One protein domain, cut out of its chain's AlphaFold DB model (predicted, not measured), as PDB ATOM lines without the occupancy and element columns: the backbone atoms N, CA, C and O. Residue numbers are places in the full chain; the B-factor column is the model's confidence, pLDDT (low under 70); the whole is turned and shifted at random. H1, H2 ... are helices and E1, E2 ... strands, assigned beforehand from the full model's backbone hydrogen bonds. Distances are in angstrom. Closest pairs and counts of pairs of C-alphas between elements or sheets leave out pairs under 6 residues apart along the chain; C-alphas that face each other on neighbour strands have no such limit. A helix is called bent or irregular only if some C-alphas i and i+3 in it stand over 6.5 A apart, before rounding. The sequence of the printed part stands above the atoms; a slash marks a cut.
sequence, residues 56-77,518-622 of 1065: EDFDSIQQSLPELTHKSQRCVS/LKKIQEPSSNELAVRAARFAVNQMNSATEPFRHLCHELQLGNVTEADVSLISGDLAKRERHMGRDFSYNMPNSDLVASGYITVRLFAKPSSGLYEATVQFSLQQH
ATOM      1  N   GLU A  56      54.527  15.167   2.880       72.81
ATOM      2  CA  GLU A  56      54.688  15.993   1.677       72.81
ATOM      3  C   GLU A  56      53.840  15.460   0.505       72.81
ATOM      4  O   GLU A  56      53.142  16.238  -0.151       72.81
ATOM      5  N   ASP A  57      53.809  14.134   0.291       74.25
ATOM      6  CA  ASP A  57      52.887  13.497  -0.665       74.25
ATOM      7  C   ASP A  57      51.432  13.789  -0.284       74.25
ATOM      8  O   ASP A  57      50.628  14.144  -1.141       74.25
ATOM      9  N   PHE A  58      51.078  13.656   0.997       77.25
ATOM     10  CA  PHE A  58      49.725  13.893   1.497       77.25
ATOM     11  C   PHE A  58      49.259  15.326   1.243       77.25
ATOM     12  O   PHE A  58      48.174  15.516   0.691       77.25
ATOM     13  N   ASP A  59      50.074  16.326   1.584       76.44
ATOM     14  CA  ASP A  59      49.734  17.730   1.358       76.44
ATOM     15  C   ASP A  59      49.680  18.067  -0.141       76.44
ATOM     16  O   ASP A  59      48.780  18.789  -0.574       76.44
ATOM     17  N   SER A  60      50.570  17.493  -0.958       79.25
ATOM     18  CA  SER A  60      50.547  17.610  -2.426       79.25
ATOM     19  C   SER A  60      49.277  16.996  -3.037       79.25
ATOM     20  O   SER A  60      48.578  17.626  -3.840       79.25
ATOM     21  N   ILE A  61      48.903  15.791  -2.594       80.12
ATOM     22  CA  ILE A  61      47.659  15.121  -2.978       80.12
ATOM     23  C   ILE A  61      46.461  15.966  -2.539       80.12
ATOM     24  O   ILE A  61      45.584  16.222  -3.364       80.12
ATOM     25  N   GLN A  62      46.438  16.472  -1.303       77.62
ATOM     26  CA  GLN A  62      45.356  17.309  -0.776       77.62
ATOM     27  C   GLN A  62      45.201  18.621  -1.566       77.62
ATOM     28  O   GLN A  62      44.080  18.992  -1.913       77.62
ATOM     29  N   GLN A  63      46.302  19.282  -1.942       80.50
ATOM     30  CA  GLN A  63      46.289  20.470  -2.809       80.50
ATOM     31  C   GLN A  63      45.792  20.167  -4.232       80.50
ATOM     32  O   GLN A  63      45.197  21.033  -4.884       80.50
ATOM     33  N   SER A  64      45.980  18.940  -4.730       76.44
ATOM     34  CA  SER A  64      45.453  18.529  -6.037       76.44
ATOM     35  C   SER A  64      43.923  18.394  -6.060       76.44
ATOM     36  O   SER A  64      43.315  18.558  -7.118       76.44
ATOM     37  N   LEU A  65      43.279  18.194  -4.902       79.75
ATOM     38  CA  LEU A  65      41.839  17.947  -4.797       79.75
ATOM     39  C   LEU A  65      40.974  19.169  -5.187       79.75
ATOM     40  O   LEU A  65      41.413  20.316  -5.050       79.75
ATOM     41  N   PRO A  66      39.735  18.964  -5.676       75.00
ATOM     42  CA  PRO A  66      38.763  20.034  -5.895       75.00
ATOM     43  C   PRO A  66      38.376  20.724  -4.581       75.00
ATOM     44  O   PRO A  66      37.955  20.065  -3.632       75.00
ATOM     45  N   GLU A  67      38.409  22.058  -4.554       66.62
ATOM     46  CA  GLU A  67      37.827  22.838  -3.456       66.62
ATOM     47  C   GLU A  67      36.326  22.548  -3.287       66.62
ATOM     48  O   GLU A  67      35.608  22.306  -4.266       66.62
ATOM     49  N   LEU A  68      35.817  22.668  -2.056       57.44
ATOM     50  CA  LEU A  68      34.391  22.571  -1.713       57.44
ATOM     51  C   LEU A  68      33.625  23.877  -2.017       57.44
ATOM     52  O   LEU A  68      32.977  24.469  -1.160       57.44
ATOM     53  N   THR A  69      33.687  24.338  -3.265       48.19
ATOM     54  CA  THR A  69      32.941  25.515  -3.737       48.19
ATOM     55  C   THR A  69      31.419  25.284  -3.747       48.19
ATOM     56  O   THR A  69      30.933  24.241  -4.189       48.19
ATOM     57  N   HIS A  70      30.656  26.304  -3.340       47.22
ATOM     58  CA  HIS A  70      29.181  26.331  -3.345       47.22
ATOM     59  C   HIS A  70      28.551  26.670  -4.720       47.22
ATOM     60  O   HIS A  70      27.394  27.074  -4.782       47.22
ATOM     61  N   LYS A  71      29.300  26.593  -5.829       53.12
ATOM     62  CA  LYS A  71      28.824  27.054  -7.149       53.12
ATOM     63  C   LYS A  71      28.100  25.953  -7.932       53.12
ATOM     64  O   LYS A  71      28.434  24.777  -7.813       53.12
ATOM     65  N   SER A  72      27.159  26.368  -8.781       56.41
ATOM     66  CA  SER A  72      26.327  25.539  -9.665       56.41
ATOM     67  C   SER A  72      27.128  24.887 -10.807       56.41
ATOM     68  O   SER A  72      27.024  25.271 -11.975       56.41
ATOM     69  N   GLN A  73      27.988  23.927 -10.465       69.75
ATOM     70  CA  GLN A  73      28.632  23.033 -11.429       69.75
ATOM     71  C   GLN A  73      27.668  21.914 -11.840       69.75
ATOM     72  O   GLN A  73      26.840  21.472 -11.044       69.75
ATOM     73  N   ARG A  74      27.804  21.431 -13.082       81.25
ATOM     74  CA  ARG A  74      27.022  20.299 -13.590       81.25
ATOM     75  C   ARG A  74      27.247  19.061 -12.724       81.25
ATOM     76  O   ARG A  74      28.393  18.672 -12.507       81.25
ATOM     77  N   CYS A  75      26.167  18.429 -12.262       83.69
ATOM     78  CA  CYS A  75      26.271  17.162 -11.545       83.69
ATOM     79  C   CYS A  75      26.900  16.096 -12.456       83.69
ATOM     80  O   CYS A  75      26.456  15.885 -13.588       83.69
ATOM     81  N   VAL A  76      27.937  15.423 -11.958       82.62
ATOM     82  CA  VAL A  76      28.575  14.295 -12.642       82.62
ATOM     83  C   VAL A  76      28.241  13.020 -11.882       82.62
ATOM     84  O   VAL A  76      28.631  12.854 -10.725       82.62
ATOM     85  N   SER A  77      27.515  12.111 -12.535       80.50
ATOM     86  CA  SER A  77      27.229  10.782 -11.991       80.50
ATOM     87  C   SER A  77      28.521   9.989 -11.770       80.50
ATOM     88  O   SER A  77      29.373   9.973 -12.665       80.50
ATOM     89  N   LEU A 518      34.603  17.645 -10.032       75.56
ATOM     90  CA  LEU A 518      35.829  17.493 -10.842       75.56
ATOM     91  C   LEU A 518      36.814  18.668 -10.693       75.56
ATOM     92  O   LEU A 518      36.403  19.826 -10.619       75.56
ATOM     93  N   LYS A 519      38.117  18.362 -10.741       83.38
ATOM     94  CA  LYS A 519      39.228  19.305 -10.955       83.38
ATOM     95  C   LYS A 519      40.278  18.659 -11.863       83.38
ATOM     96  O   LYS A 519      40.771  17.572 -11.561       83.38
ATOM     97  N   LYS A 520      40.652  19.362 -12.935       84.81
ATOM     98  CA  LYS A 520      41.754  18.954 -13.810       84.81
ATOM     99  C   LYS A 520      43.100  19.220 -13.144       84.81
ATOM    100  O   LYS A 520      43.370  20.341 -12.701       84.81
ATOM    101  N   ILE A 521      43.949  18.201 -13.119       87.50
ATOM    102  CA  ILE A 521      45.341  18.292 -12.685       87.50
ATOM    103  C   ILE A 521      46.145  18.833 -13.873       87.50
ATOM    104  O   ILE A 521      46.113  18.252 -14.955       87.50
ATOM    105  N   GLN A 522      46.816  19.974 -13.685       84.69
ATOM    106  CA  GLN A 522      47.531  20.655 -14.774       84.69
ATOM    107  C   GLN A 522      48.814  19.914 -15.168       84.69
ATOM    108  O   GLN A 522      49.061  19.736 -16.352       84.69
ATOM    109  N   GLU A 523      49.554  19.400 -14.178       88.88
ATOM    110  CA  GLU A 523      50.787  18.622 -14.366       88.88
ATOM    111  C   GLU A 523      50.585  17.160 -13.908       88.88
ATOM    112  O   GLU A 523      50.989  16.770 -12.809       88.88
ATOM    113  N   PRO A 524      49.892  16.321 -14.700       88.25
ATOM    114  CA  PRO A 524      49.537  14.959 -14.303       88.25
ATOM    115  C   PRO A 524      50.744  14.013 -14.275       88.25
ATOM    116  O   PRO A 524      50.698  12.994 -13.591       88.25
ATOM    117  N   SER A 525      51.825  14.343 -14.990       89.25
ATOM    118  CA  SER A 525      53.061  13.554 -15.044       89.25
ATOM    119  C   SER A 525      53.873  13.596 -13.742       89.25
ATOM    120  O   SER A 525      54.657  12.684 -13.486       89.25
ATOM    121  N   SER A 526      53.699  14.647 -12.933       87.44
ATOM    122  CA  SER A 526      54.421  14.892 -11.673       87.44
ATOM    123  C   SER A 526      53.515  14.901 -10.435       87.44
ATOM    124  O   SER A 526      54.014  14.901  -9.312       87.44
ATOM    125  N   ASN A 527      52.191  14.880 -10.607       90.75
ATOM    126  CA  ASN A 527      51.255  14.760  -9.495       90.75
ATOM    127  C   ASN A 527      51.205  13.325  -8.943       90.75
ATOM    128  O   ASN A 527      50.843  12.387  -9.653       90.75
ATOM    129  N   GLU A 528      51.480  13.165  -7.650       88.75
ATOM    130  CA  GLU A 528      51.641  11.840  -7.048       88.75
ATOM    131  C   GLU A 528      50.343  11.003  -7.037       88.75
ATOM    132  O   GLU A 528      50.406   9.799  -7.285       88.75
ATOM    133  N   LEU A 529      49.153  11.604  -6.875       87.81
ATOM    134  CA  LEU A 529      47.875  10.872  -6.987       87.81
ATOM    135  C   LEU A 529      47.673  10.315  -8.407       87.81
ATOM    136  O   LEU A 529      47.313   9.149  -8.579       87.81
ATOM    137  N   ALA A 530      47.933  11.134  -9.431       91.00
ATOM    138  CA  ALA A 530      47.833  10.736 -10.835       91.00
ATOM    139  C   ALA A 530      48.851   9.644 -11.195       91.00
ATOM    140  O   ALA A 530      48.490   8.635 -11.806       91.00
ATOM    141  N   VAL A 531      50.104   9.792 -10.762       92.56
ATOM    142  CA  VAL A 531      51.166   8.808 -11.010       92.56
ATOM    143  C   VAL A 531      50.899   7.495 -10.262       92.56
ATOM    144  O   VAL A 531      51.042   6.424 -10.858       92.56
ATOM    145  N   ARG A 532      50.438   7.524  -9.002       90.75
ATOM    146  CA  ARG A 532      50.037   6.315  -8.254       90.75
ATOM    147  C   ARG A 532      48.851   5.605  -8.898       90.75
ATOM    148  O   ARG A 532      48.919   4.392  -9.103       90.75
ATOM    149  N   ALA A 533      47.809   6.338  -9.289       89.81
ATOM    150  CA  ALA A 533      46.666   5.779 -10.007       89.81
ATOM    151  C   ALA A 533      47.074   5.154 -11.353       89.81
ATOM    152  O   ALA A 533      46.624   4.058 -11.689       89.81
ATOM    153  N   ALA A 534      47.982   5.794 -12.093       92.62
ATOM    154  CA  ALA A 534      48.509   5.273 -13.349       92.62
ATOM    155  C   ALA A 534      49.371   4.008 -13.153       92.62
ATOM    156  O   ALA A 534      49.194   3.033 -13.885       92.62
ATOM    157  N   ARG A 535      50.243   3.964 -12.130       94.06
ATOM    158  CA  ARG A 535      50.989   2.747 -11.743       94.06
ATOM    159  C   ARG A 535      50.031   1.614 -11.357       94.06
ATOM    160  O   ARG A 535      50.185   0.497 -11.842       94.06
ATOM    161  N   PHE A 536      49.008   1.901 -10.547       91.50
ATOM    162  CA  PHE A 536      47.970   0.932 -10.180       91.50
ATOM    163  C   PHE A 536      47.239   0.389 -11.417       91.50
ATOM    164  O   PHE A 536      47.080  -0.823 -11.551       91.50
ATOM    165  N   ALA A 537      46.853   1.256 -12.356       88.19
ATOM    166  CA  ALA A 537      46.197   0.842 -13.593       88.19
ATOM    167  C   ALA A 537      47.085  -0.074 -14.456       88.19
ATOM    168  O   ALA A 537      46.613  -1.111 -14.924       88.19
ATOM    169  N   VAL A 538      48.372   0.256 -14.623       93.44
ATOM    170  CA  VAL A 538      49.339  -0.586 -15.351       93.44
ATOM    171  C   VAL A 538      49.538  -1.941 -14.666       93.44
ATOM    172  O   VAL A 538      49.503  -2.970 -15.338       93.44
ATOM    173  N   ASN A 539      49.645  -1.977 -13.336       93.12
ATOM    174  CA  ASN A 539      49.758  -3.232 -12.589       93.12
ATOM    175  C   ASN A 539      48.512  -4.118 -12.769       93.12
ATOM    176  O   ASN A 539      48.640  -5.313 -13.018       93.12
ATOM    177  N   GLN A 540      47.309  -3.534 -12.744       87.62
ATOM    178  CA  GLN A 540      46.066  -4.267 -13.006       87.62
ATOM    179  C   GLN A 540      45.976  -4.777 -14.459       87.62
ATOM    180  O   GLN A 540      45.460  -5.873 -14.680       87.62
ATOM    181  N   MET A 541      46.504  -4.039 -15.449       88.12
ATOM    182  CA  MET A 541      46.655  -4.549 -16.823       88.12
ATOM    183  C   MET A 541      47.623  -5.739 -16.886       88.12
ATOM    184  O   MET A 541      47.345  -6.718 -17.578       88.12
ATOM    185  N   ASN A 542      48.735  -5.679 -16.149       94.44
ATOM    186  CA  ASN A 542      49.716  -6.761 -16.081       94.44
ATOM    187  C   ASN A 542      49.130  -8.032 -15.465       94.44
ATOM    188  O   ASN A 542      49.179  -9.074 -16.109       94.44
ATOM    189  N   SER A 543      48.480  -7.952 -14.302       92.50
ATOM    190  CA  SER A 543      47.821  -9.117 -13.690       92.50
ATOM    191  C   SER A 543      46.698  -9.695 -14.563       92.50
ATOM    192  O   SER A 543      46.486 -10.903 -14.575       92.50
ATOM    193  N   ALA A 544      45.996  -8.869 -15.347       85.69
ATOM    194  CA  ALA A 544      44.997  -9.351 -16.306       85.69
ATOM    195  C   ALA A 544      45.606 -10.022 -17.559       85.69
ATOM    196  O   ALA A 544      44.915 -10.785 -18.234       85.69
ATOM    197  N   THR A 545      46.877  -9.749 -17.877       92.38
ATOM    198  CA  THR A 545      47.588 -10.278 -19.060       92.38
ATOM    199  C   THR A 545      48.678 -11.304 -18.726       92.38
ATOM    200  O   THR A 545      49.263 -11.884 -19.640       92.38
ATOM    201  N   GLU A 546      48.915 -11.593 -17.445       93.81
ATOM    202  CA  GLU A 546      49.887 -12.579 -16.950       93.81
ATOM    203  C   GLU A 546      49.703 -13.991 -17.557       93.81
ATOM    204  O   GLU A 546      50.682 -14.522 -18.089       93.81
ATOM    205  N   PRO A 547      48.492 -14.591 -17.630       95.62
ATOM    206  CA  PRO A 547      48.312 -15.898 -18.284       95.62
ATOM    207  C   PRO A 547      48.670 -15.896 -19.782       95.62
ATOM    208  O   PRO A 547      48.857 -16.947 -20.394       95.62
ATOM    209  N   PHE A 548      48.775 -14.707 -20.378       94.38
ATOM    210  CA  PHE A 548      48.982 -14.480 -21.800       94.38
ATOM    211  C   PHE A 548      50.361 -13.883 -22.112       94.38
ATOM    212  O   PHE A 548      50.528 -13.341 -23.201       94.38
ATOM    213  N   ARG A 549      51.376 -13.992 -21.231       91.56
ATOM    214  CA  ARG A 549      52.740 -13.466 -21.504       91.56
ATOM    215  C   ARG A 549      53.398 -13.989 -22.791       91.56
ATOM    216  O   ARG A 549      54.273 -13.325 -23.331       91.56
ATOM    217  N   HIS A 550      52.935 -15.118 -23.328       93.12
ATOM    218  CA  HIS A 550      53.347 -15.647 -24.635       93.12
ATOM    219  C   HIS A 550      52.791 -14.855 -25.846       93.12
ATOM    220  O   HIS A 550      53.254 -15.057 -26.964       93.12
ATOM    221  N   LEU A 551      51.828 -13.948 -25.632       93.00
ATOM    222  CA  LEU A 551      51.284 -12.997 -26.619       93.00
ATOM    223  C   LEU A 551      51.440 -11.527 -26.174       93.00
ATOM    224  O   LEU A 551      51.566 -10.631 -27.004       93.00
ATOM    225  N   CYS A 552      51.401 -11.267 -24.864       91.19
ATOM    226  CA  CYS A 552      51.300  -9.939 -24.263       91.19
ATOM    227  C   CYS A 552      52.564  -9.590 -23.467       91.19
ATOM    228  O   CYS A 552      52.783 -10.128 -22.380       91.19
ATOM    229  N   HIS A 553      53.353  -8.636 -23.965       91.69
ATOM    230  CA  HIS A 553      54.474  -8.072 -23.209       91.69
ATOM    231  C   HIS A 553      54.011  -7.448 -21.885       91.69
ATOM    232  O   HIS A 553      52.899  -6.929 -21.778       91.69
ATOM    233  N   GLU A 554      54.896  -7.464 -20.891       94.25
ATOM    234  CA  GLU A 554      54.692  -6.725 -19.649       94.25
ATOM    235  C   GLU A 554      54.736  -5.214 -19.891       94.25
ATOM    236  O   GLU A 554      55.625  -4.698 -20.573       94.25
ATOM    237  N   LEU A 555      53.749  -4.510 -19.337       94.62
ATOM    238  CA  LEU A 555      53.607  -3.069 -19.449       94.62
ATOM    239  C   LEU A 555      54.297  -2.348 -18.288       94.62
ATOM    240  O   LEU A 555      54.197  -2.747 -17.131       94.62
ATOM    241  N   GLN A 556      54.935  -1.225 -18.594       94.88
ATOM    242  CA  GLN A 556      55.512  -0.286 -17.636       94.88
ATOM    243  C   GLN A 556      54.902   1.098 -17.867       94.88
ATOM    244  O   GLN A 556      54.655   1.483 -19.013       94.88
ATOM    245  N   LEU A 557      54.668   1.872 -16.802       94.88
ATOM    246  CA  LEU A 557      54.170   3.243 -16.941       94.88
ATOM    247  C   LEU A 557      55.200   4.100 -17.697       94.88
ATOM    248  O   LEU A 557      56.346   4.218 -17.274       94.88
ATOM    249  N   GLY A 558      54.790   4.674 -18.828       92.31
ATOM    250  CA  GLY A 558      55.622   5.532 -19.671       92.31
ATOM    251  C   GLY A 558      55.506   7.006 -19.293       92.31
ATOM    252  O   GLY A 558      56.514   7.625 -18.971       92.31
ATOM    253  N   ASN A 559      54.288   7.553 -19.345       92.50
ATOM    254  CA  ASN A 559      53.947   8.889 -18.845       92.50
ATOM    255  C   ASN A 559      52.432   8.993 -18.576       92.50
ATOM    256  O   ASN A 559      51.662   8.245 -19.176       92.50
ATOM    257  N   VAL A 560      52.002   9.942 -17.740       94.69
ATOM    258  CA  VAL A 560      50.594  10.353 -17.586       94.69
ATOM    259  C   VAL A 560      50.396  11.674 -18.331       94.69
ATOM    260  O   VAL A 560      51.106  12.637 -18.054       94.69
ATOM    261  N   THR A 561      49.476  11.717 -19.297       92.62
ATOM    262  CA  THR A 561      49.265  12.872 -20.192       92.62
ATOM    263  C   THR A 561      48.149  13.796 -19.726       92.62
ATOM    264  O   THR A 561      48.214  15.000 -19.933       92.62
ATOM    265  N   GLU A 562      47.106  13.237 -19.113       90.44
ATOM    266  CA  GLU A 562      45.948  13.965 -18.592       90.44
ATOM    267  C   GLU A 562      45.492  13.289 -17.298       90.44
ATOM    268  O   GLU A 562      45.520  12.059 -17.207       90.44
ATOM    269  N   ALA A 563      45.052  14.069 -16.310       90.62
ATOM    270  CA  ALA A 563      44.360  13.529 -15.149       90.62
ATOM    271  C   ALA A 563      43.285  14.490 -14.627       90.62
ATOM    272  O   ALA A 563      43.518  15.690 -14.476       90.62
ATOM    273  N   ASP A 564      42.125  13.931 -14.300       86.62
ATOM    274  CA  ASP A 564      41.003  14.619 -13.672       86.62
ATOM    275  C   ASP A 564      40.680  13.922 -12.353       86.62
ATOM    276  O   ASP A 564      40.262  12.759 -12.328       86.62
ATOM    277  N   VAL A 565      40.871  14.629 -11.239       85.56
ATOM    278  CA  VAL A 565      40.488  14.136  -9.915       85.56
ATOM    279  C   VAL A 565      39.063  14.566  -9.600       85.56
ATOM    280  O   VAL A 565      38.678  15.724  -9.772       85.56
ATOM    281  N   SER A 566      38.271  13.615  -9.118       82.69
ATOM    282  CA  SER A 566      36.936  13.851  -8.597       82.69
ATOM    283  C   SER A 566      36.863  13.559  -7.105       82.69
ATOM    284  O   SER A 566      37.399  12.552  -6.643       82.69
ATOM    285  N   LEU A 567      36.157  14.409  -6.361       79.75
ATOM    286  CA  LEU A 567      35.754  14.115  -4.987       79.75
ATOM    287  C   LEU A 567      34.276  13.757  -4.899       79.75
ATOM    288  O   LEU A 567      33.424  14.373  -5.543       79.75
ATOM    289  N   ILE A 568      33.998  12.793  -4.027       75.00
ATOM    290  CA  ILE A 568      32.674  12.560  -3.452       75.00
ATOM    291  C   ILE A 568      32.475  13.586  -2.325       75.00
ATOM    292  O   ILE A 568      33.444  14.067  -1.735       75.00
ATOM    293  N   SER A 569      31.224  13.935  -2.016       73.06
ATOM    294  CA  SER A 569      30.897  14.763  -0.848       73.06
ATOM    295  C   SER A 569      31.601  14.257   0.422       73.06
ATOM    296  O   SER A 569      31.501  13.073   0.747       73.06
ATOM    297  N   GLY A 570      32.287  15.142   1.156       70.38
ATOM    298  CA  GLY A 570      33.052  14.773   2.355       70.38
ATOM    299  C   GLY A 570      32.193  14.094   3.426       70.38
ATOM    300  O   GLY A 570      32.613  13.096   4.012       70.38
ATOM    301  N   ASP A 571      30.954  14.559   3.598       72.62
ATOM    302  CA  ASP A 571      29.974  13.978   4.521       72.62
ATOM    303  C   ASP A 571      29.538  12.567   4.109       72.62
ATOM    304  O   ASP A 571      29.290  11.730   4.974       72.62
ATOM    305  N   LEU A 572      29.436  12.299   2.800       75.75
ATOM    306  CA  LEU A 572      29.100  10.979   2.255       75.75
ATOM    307  C   LEU A 572      30.318  10.045   2.281       75.75
ATOM    308  O   LEU A 572      30.175   8.850   2.531       75.75
ATOM    309  N   ALA A 573      31.524  10.580   2.078       76.69
ATOM    310  CA  ALA A 573      32.767   9.826   2.150       76.69
ATOM    311  C   ALA A 573      33.052   9.347   3.580       76.69
ATOM    312  O   ALA A 573      33.169   8.138   3.804       76.69
ATOM    313  N   LYS A 574      33.066  10.267   4.556       75.25
ATOM    314  CA  LYS A 574      33.302   9.980   5.985       75.25
ATOM    315  C   LYS A 574      32.199   9.150   6.647       75.25
ATOM    316  O   LYS A 574      32.366   8.701   7.772       75.25
ATOM    317  N   ARG A 575      31.067   8.926   5.982       75.00
ATOM    318  CA  ARG A 575      29.898   8.240   6.546       75.00
ATOM    319  C   ARG A 575      30.166   6.771   6.878       75.00
ATOM    320  O   ARG A 575      30.311   5.955   5.964       75.00
ATOM    321  N   GLU A 576      30.124   6.408   8.156       70.94
ATOM    322  CA  GLU A 576      30.249   5.021   8.614       70.94
ATOM    323  C   GLU A 576      29.072   4.627   9.519       70.94
ATOM    324  O   GLU A 576      28.872   5.185  10.602       70.94
ATOM    325  N   ARG A 577      28.236   3.690   9.051       67.94
ATOM    326  CA  ARG A 577      26.970   3.358   9.714       67.94
ATOM    327  C   ARG A 577      27.183   2.262  10.751       67.94
ATOM    328  O   ARG A 577      27.487   1.124  10.407       67.94
ATOM    329  N   HIS A 578      26.972   2.619  12.008       64.44
ATOM    330  CA  HIS A 578      27.056   1.727  13.153       64.44
ATOM    331  C   HIS A 578      25.663   1.211  13.528       64.44
ATOM    332  O   HIS A 578      24.673   1.938  13.432       64.44
ATOM    333  N   MET A 579      25.594  -0.052  13.952       52.69
ATOM    334  CA  MET A 579      24.353  -0.750  14.300       52.69
ATOM    335  C   MET A 579      24.356  -1.122  15.785       52.69
ATOM    336  O   MET A 579      25.130  -1.977  16.211       52.69
ATOM    337  N   GLY A 580      23.484  -0.490  16.572       53.50
ATOM    338  CA  GLY A 580      23.040  -1.034  17.856       53.50
ATOM    339  C   GLY A 580      21.937  -2.081  17.653       53.50
ATOM    340  O   GLY A 580      21.523  -2.339  16.524       53.50
ATOM    341  N   ARG A 581      21.423  -2.666  18.746       42.41
ATOM    342  CA  ARG A 581      20.297  -3.620  18.670       42.41
ATOM    343  C   ARG A 581      19.002  -2.978  18.161       42.41
ATOM    344  O   ARG A 581      18.280  -3.620  17.410       42.41
ATOM    345  N   ASP A 582      18.754  -1.724  18.538       38.81
ATOM    346  CA  ASP A 582      17.475  -1.037  18.301       38.81
ATOM    347  C   ASP A 582      17.603   0.241  17.446       38.81
ATOM    348  O   ASP A 582      16.601   0.788  16.993       38.81
ATOM    349  N   PHE A 583      18.828   0.732  17.207       43.44
ATOM    350  CA  PHE A 583      19.085   1.976  16.467       43.44
ATOM    351  C   PHE A 583      20.372   1.910  15.637       43.44
ATOM    352  O   PHE A 583      21.414   1.463  16.120       43.44
ATOM    353  N   SER A 584      20.322   2.442  14.412       53.47
ATOM    354  CA  SER A 584      21.515   2.723  13.606       53.47
ATOM    355  C   SER A 584      21.921   4.191  13.737       53.47
ATOM    356  O   SER A 584      21.053   5.058  13.623       53.47
ATOM    357  N   TYR A 585      23.213   4.483  13.868       57.84
ATOM    358  CA  TYR A 585      23.739   5.851  13.866       57.84
ATOM    359  C   TYR A 585      24.901   5.993  12.877       57.84
ATOM    360  O   TYR A 585      25.638   5.044  12.615       57.84
ATOM    361  N   ASN A 586      25.056   7.182  12.293       65.50
ATOM    362  CA  ASN A 586      26.233   7.505  11.491       65.50
ATOM    363  C   ASN A 586      27.330   8.012  12.433       65.50
ATOM    364  O   ASN A 586      27.123   9.014  13.115       65.50
ATOM    365  N   MET A 587      28.494   7.370  12.419       61.38
ATOM    366  CA  MET A 587      29.731   7.995  12.878       61.38
ATOM    367  C   MET A 587      30.409   8.686  11.688       61.38
ATOM    368  O   MET A 587      30.371   8.153  10.570       61.38
ATOM    369  N   PRO A 588      31.055   9.843  11.895       66.06
ATOM    370  CA  PRO A 588      32.122  10.282  11.015       66.06
ATOM    371  C   PRO A 588      33.318   9.350  11.230       66.06
ATOM    372  O   PRO A 588      33.830   9.246  12.343       66.06
ATOM    373  N   ASN A 589      33.790   8.707  10.167       70.94
ATOM    374  CA  ASN A 589      35.140   8.173  10.118       70.94
ATOM    375  C   ASN A 589      36.094   9.379  10.176       70.94
ATOM    376  O   ASN A 589      36.174  10.158   9.223       70.94
ATOM    377  N   SER A 590      36.723   9.585  11.337       68.38
ATOM    378  CA  SER A 590      37.646  10.693  11.617       68.38
ATOM    379  C   SER A 590      38.801  10.723  10.625       68.38
ATOM    380  O   SER A 590      39.127  11.777  10.078       68.38
ATOM    381  N   ASP A 591      39.358   9.540  10.386       73.50
ATOM    382  CA  ASP A 591      40.609   9.313   9.684       73.50
ATOM    383  C   ASP A 591      40.487   9.607   8.186       73.50
ATOM    384  O   ASP A 591      41.448  10.065   7.580       73.50
ATOM    385  N   LEU A 592      39.330   9.369   7.554       76.56
ATOM    386  CA  LEU A 592      39.157   9.569   6.112       76.56
ATOM    387  C   LEU A 592      39.123  11.056   5.726       76.56
ATOM    388  O   LEU A 592      38.060  11.666   5.631       76.56
ATOM    389  N   VAL A 593      40.285  11.622   5.422       77.56
ATOM    390  CA  VAL A 593      40.465  12.999   4.940       77.56
ATOM    391  C   VAL A 593      39.683  13.249   3.649       77.56
ATOM    392  O   VAL A 593      38.942  14.230   3.561       77.56
ATOM    393  N   ALA A 594      39.809  12.358   2.661       76.81
ATOM    394  CA  ALA A 594      39.205  12.520   1.338       76.81
ATOM    395  C   ALA A 594      38.929  11.176   0.642       76.81
ATOM    396  O   ALA A 594      39.597  10.178   0.899       76.81
ATOM    397  N   SER A 595      37.969  11.134  -0.286       80.44
ATOM    398  CA  SER A 595      37.779   9.985  -1.183       80.44
ATOM    399  C   SER A 595      37.017  10.367  -2.453       80.44
ATOM    400  O   SER A 595      36.155  11.249  -2.445       80.44
ATOM    401  N   GLY A 596      37.318   9.671  -3.545       82.31
ATOM    402  CA  GLY A 596      36.649   9.843  -4.824       82.31
ATOM    403  C   GLY A 596      37.257   8.963  -5.906       82.31
ATOM    404  O   GLY A 596      37.755   7.870  -5.624       82.31
ATOM    405  N   TYR A 597      37.217   9.450  -7.142       83.12
ATOM    406  CA  TYR A 597      37.792   8.777  -8.306       83.12
ATOM    407  C   TYR A 597      38.745   9.715  -9.029       83.12
ATOM    408  O   TYR A 597      38.403  10.873  -9.249       83.12
ATOM    409  N   ILE A 598      39.896   9.220  -9.457       86.44
ATOM    410  CA  ILE A 598      40.777   9.916 -10.391       86.44
ATOM    411  C   ILE A 598      40.755   9.176 -11.729       86.44
ATOM    412  O   ILE A 598      40.937   7.958 -11.779       86.44
ATOM    413  N   THR A 599      40.497   9.906 -12.811       85.50
ATOM    414  CA  THR A 599      40.675   9.407 -14.176       85.50
ATOM    415  C   THR A 599      42.023   9.886 -14.681       85.50
ATOM    416  O   THR A 599      42.332  11.068 -14.574       85.50
ATOM    417  N   VAL A 600      42.822   8.971 -15.220       91.25
ATOM    418  CA  VAL A 600      44.143   9.233 -15.793       91.25
ATOM    419  C   VAL A 600      44.198   8.707 -17.224       91.25
ATOM    420  O   VAL A 600      43.664   7.636 -17.521       91.25
ATOM    421  N   ARG A 601      44.878   9.435 -18.109       89.06
ATOM    422  CA  ARG A 601      45.265   8.960 -19.442       89.06
ATOM    423  C   ARG A 601      46.780   8.812 -19.464       89.06
ATOM    424  O   ARG A 601      47.498   9.724 -19.055       89.06
ATOM    425  N   LEU A 602      47.260   7.635 -19.854       93.25
ATOM    426  CA  LEU A 602      48.655   7.224 -19.701       93.25
ATOM    427  C   LEU A 602      49.176   6.483 -20.931       93.25
ATOM    428  O   LEU A 602      48.461   5.697 -21.551       93.25
ATOM    429  N   PHE A 603      50.454   6.685 -21.240       93.56
ATOM    430  CA  PHE A 603      51.208   5.836 -22.156       93.56
ATOM    431  C   PHE A 603      51.866   4.689 -21.388       93.56
ATOM    432  O   PHE A 603      52.444   4.926 -20.325       93.56
ATOM    433  N   ALA A 604      51.857   3.470 -21.939       91.81
ATOM    434  CA  ALA A 604      52.583   2.330 -21.366       91.81
ATOM    435  C   ALA A 604      53.642   1.750 -22.323       91.81
ATOM    436  O   ALA A 604      53.361   1.423 -23.478       91.81
ATOM    437  N   LYS A 605      54.872   1.584 -21.834       92.44
ATOM    438  CA  LYS A 605      55.987   0.934 -22.546       92.44
ATOM    439  C   LYS A 605      55.901  -0.595 -22.373       92.44
ATOM    440  O   LYS A 605      55.363  -1.021 -21.358       92.44
ATOM    441  N   PRO A 606      56.396  -1.424 -23.310       91.38
ATOM    442  CA  PRO A 606      56.943  -1.054 -24.619       91.38
ATOM    443  C   PRO A 606      55.860  -0.681 -25.646       91.38
ATOM    444  O   PRO A 606      56.181  -0.071 -26.660       91.38
ATOM    445  N   SER A 607      54.584  -0.998 -25.381       84.75
ATOM    446  CA  SER A 607      53.479  -0.897 -26.352       84.75
ATOM    447  C   SER A 607      53.302   0.474 -27.017       84.75
ATOM    448  O   SER A 607      52.766   0.555 -28.118       84.75
ATOM    449  N   SER A 608      53.697   1.552 -26.329       86.12
ATOM    450  CA  SER A 608      53.403   2.948 -26.684       86.12
ATOM    451  C   SER A 608      51.903   3.244 -26.862       86.12
ATOM    452  O   SER A 608      51.530   4.284 -27.400       86.12
ATOM    453  N   GLY A 609      51.030   2.355 -26.376       85.12
ATOM    454  CA  GLY A 609      49.588   2.547 -26.375       85.12
ATOM    455  C   GLY A 609      49.177   3.638 -25.391       85.12
ATOM    456  O   GLY A 609      49.711   3.706 -24.281       85.12
ATOM    457  N   LEU A 610      48.220   4.471 -25.806       86.50
ATOM    458  CA  LEU A 610      47.532   5.427 -24.945       86.50
ATOM    459  C   LEU A 610      46.280   4.762 -24.360       86.50
ATOM    460  O   LEU A 610      45.392   4.320 -25.096       86.50
ATOM    461  N   TYR A 611      46.230   4.701 -23.034       85.88
ATOM    462  CA  TYR A 611      45.182   4.058 -22.251       85.88
ATOM    463  C   TYR A 611      44.504   5.076 -21.336       85.88
ATOM    464  O   TYR A 611      45.177   5.908 -20.731       85.88
ATOM    465  N   GLU A 612      43.188   4.976 -21.183       85.88
ATOM    466  CA  GLU A 612      42.446   5.645 -20.108       85.88
ATOM    467  C   GLU A 612      42.171   4.669 -18.954       85.88
ATOM    468  O   GLU A 612      41.941   3.477 -19.173       85.88
ATOM    469  N   ALA A 613      42.201   5.173 -17.720       83.25
ATOM    470  CA  ALA A 613      41.903   4.419 -16.511       83.25
ATOM    471  C   ALA A 613      41.222   5.305 -15.460       83.25
ATOM    472  O   ALA A 613      41.733   6.368 -15.125       83.25
ATOM    473  N   THR A 614      40.119   4.839 -14.866       81.25
ATOM    474  CA  THR A 614      39.531   5.453 -13.663       81.25
ATOM    475  C   THR A 614      39.826   4.582 -12.443       81.25
ATOM    476  O   THR A 614      39.525   3.387 -12.435       81.25
ATOM    477  N   VAL A 615      40.401   5.182 -11.401       83.62
ATOM    478  CA  VAL A 615      40.793   4.523 -10.148       83.62
ATOM    479  C   VAL A 615      40.088   5.208  -8.979       83.62
ATOM    480  O   VAL A 615      40.020   6.432  -8.919       83.62
ATOM    481  N   GLN A 616      39.541   4.432  -8.044       80.25
ATOM    482  CA  GLN A 616      38.985   4.944  -6.794       80.25
ATOM    483  C   GLN A 616      40.107   5.105  -5.765       80.25
ATOM    484  O   GLN A 616      40.888   4.173  -5.560       80.25
ATOM    485  N   PHE A 617      40.139   6.237  -5.067       82.50
ATOM    486  CA  PHE A 617      41.093   6.504  -3.990       82.50
ATOM    487  C   PHE A 617      40.379   6.824  -2.672       82.50
ATOM    488  O   PHE A 617      39.211   7.230  -2.630       82.50
ATOM    489  N   SER A 618      41.072   6.607  -1.562       79.62
ATOM    490  CA  SER A 618      40.626   6.940  -0.207       79.62
ATOM    491  C   SER A 618      41.858   7.344   0.594       79.62
ATOM    492  O   SER A 618      42.762   6.533   0.755       79.62
ATOM    493  N   LEU A 619      41.899   8.595   1.039       80.88
ATOM    494  CA  LEU A 619      43.018   9.227   1.732       80.88
ATOM    495  C   LEU A 619      42.691   9.280   3.228       80.88
ATOM    496  O   LEU A 619      41.676   9.868   3.606       80.88
ATOM    497  N   GLN A 620      43.516   8.651   4.060       79.12
ATOM    498  CA  GLN A 620      43.300   8.483   5.496       79.12
ATOM    499  C   GLN A 620      44.485   9.020   6.309       79.12
ATOM    500  O   GLN A 620      45.642   8.782   5.983       79.12
ATOM    501  N   GLN A 621      44.198   9.722   7.397       71.88
ATOM    502  CA  GLN A 621      45.160  10.232   8.366       71.88
ATOM    503  C   GLN A 621      44.889   9.534   9.700       71.88
ATOM    504  O   GLN A 621      43.905   9.848  10.367       71.88
ATOM    505  N   HIS A 622      45.735   8.581  10.094       62.56
ATOM    506  CA  HIS A 622      45.542   7.886  11.364       62.56
ATOM    507  C   HIS A 622      45.972   8.779  12.526       62.56
ATOM    508  O   HIS A 622      47.150   9.128  12.663       62.56
TER     509      HIS A 622
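This is residues 56 to 77 and 518 to 622 of the 1065 residues of an uncharacterized protein of Macrostomum lignano (UniProt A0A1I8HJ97). A strongly twisted sheet of four strands, E1, E2, E5 and E6, curls round one long helix, H2. The short helix H1 sits by the first residues of H2, H3 is on the opposite face of the sheet from H1, and a second, small sheet, the hairpin of E3 and E4, lies far from the mean of the C-alphas, with residues 579 to 584 sticking out. The printed part has 127 residues, with three named helices and six named strands in the order H1 E1 H2 E2 H3 E3 E4 E5 E6, and its class is mixed, helices and strands. The large sheet runs E1, E2, E5, E6, antiparallel throughout. The whole is loose, with a radius of gyration of the C-alphas of 17.8 A, and elongated, spanning 58 by 38 by 31 A.

In the large sheet, E1 is residues 518 to 521, 9.7 A long, and E2 is residues 556 to 567, 27.5 A. E5 is residues 592 to 605, 34.3 A, and E6 is residues 609 to 622, 38.3 A, ending at C-alpha 622 at (45.542, 7.886, 11.364). H2 is residues 528 to 548, 30.3 A, from C-alpha 528 at (51.641, 11.840, -7.048); it is irregular, with C-alphas 544 and 547 7.6 A apart. H1 is residues 56 to 64, 12.3 A, from C-alpha 56 at (54.688, 15.993, 1.677). H3 is residues 570 to 573, E3 residues 575 to 579 and E4 residues 584 to 588.

E2 bends by 82 degrees at residue 559, E5 by 64 degrees at residue 601 and E6 by 55 degrees at residue 612. E1 and E2 pair through N 519 and O 565, 2.9 A; E2 and E5 through N 566 and O 597, 2.7 A; the hairpin E5 and E6 through N 600 and O 613, 2.8 A. H2 is on this sheet, with the C-alphas of Ala 533 and Val 615, its closest to E6, 6.0 A apart. H1 and H2 are on one face of the sheet, making two layers, helices on one face of a sheet. H1 touches H2 about perpendicular, at 83 degrees, with residues 528 to 529 of H2 alone; the closest C-alphas, of Ile 61 and Leu 529, are 5.8 A apart. H3 is on the opposite face from H1, at a height over the sheet of 7.1 A. In the hairpin E3 and E4, N 578 and O 585 are 2.8 A apart; E3 and E5 are apart. H1 has every O i to N i+4 pair within hydrogen-bond range, H2 has 15 of 17, and H3 is too short for such a pair.

The two C-alphas farthest apart, of Asp 582 and Pro 606, are 58.3 A apart. Residues 78 to 517 are not printed, and C-alphas 77 and 518 are 11.0 A apart across the cut. Of the links that are printed whole, none is long. The mean pLDDT of the printed part is 80.5; residues 67 to 73, 577 to 588, 590 and 622 are under 70.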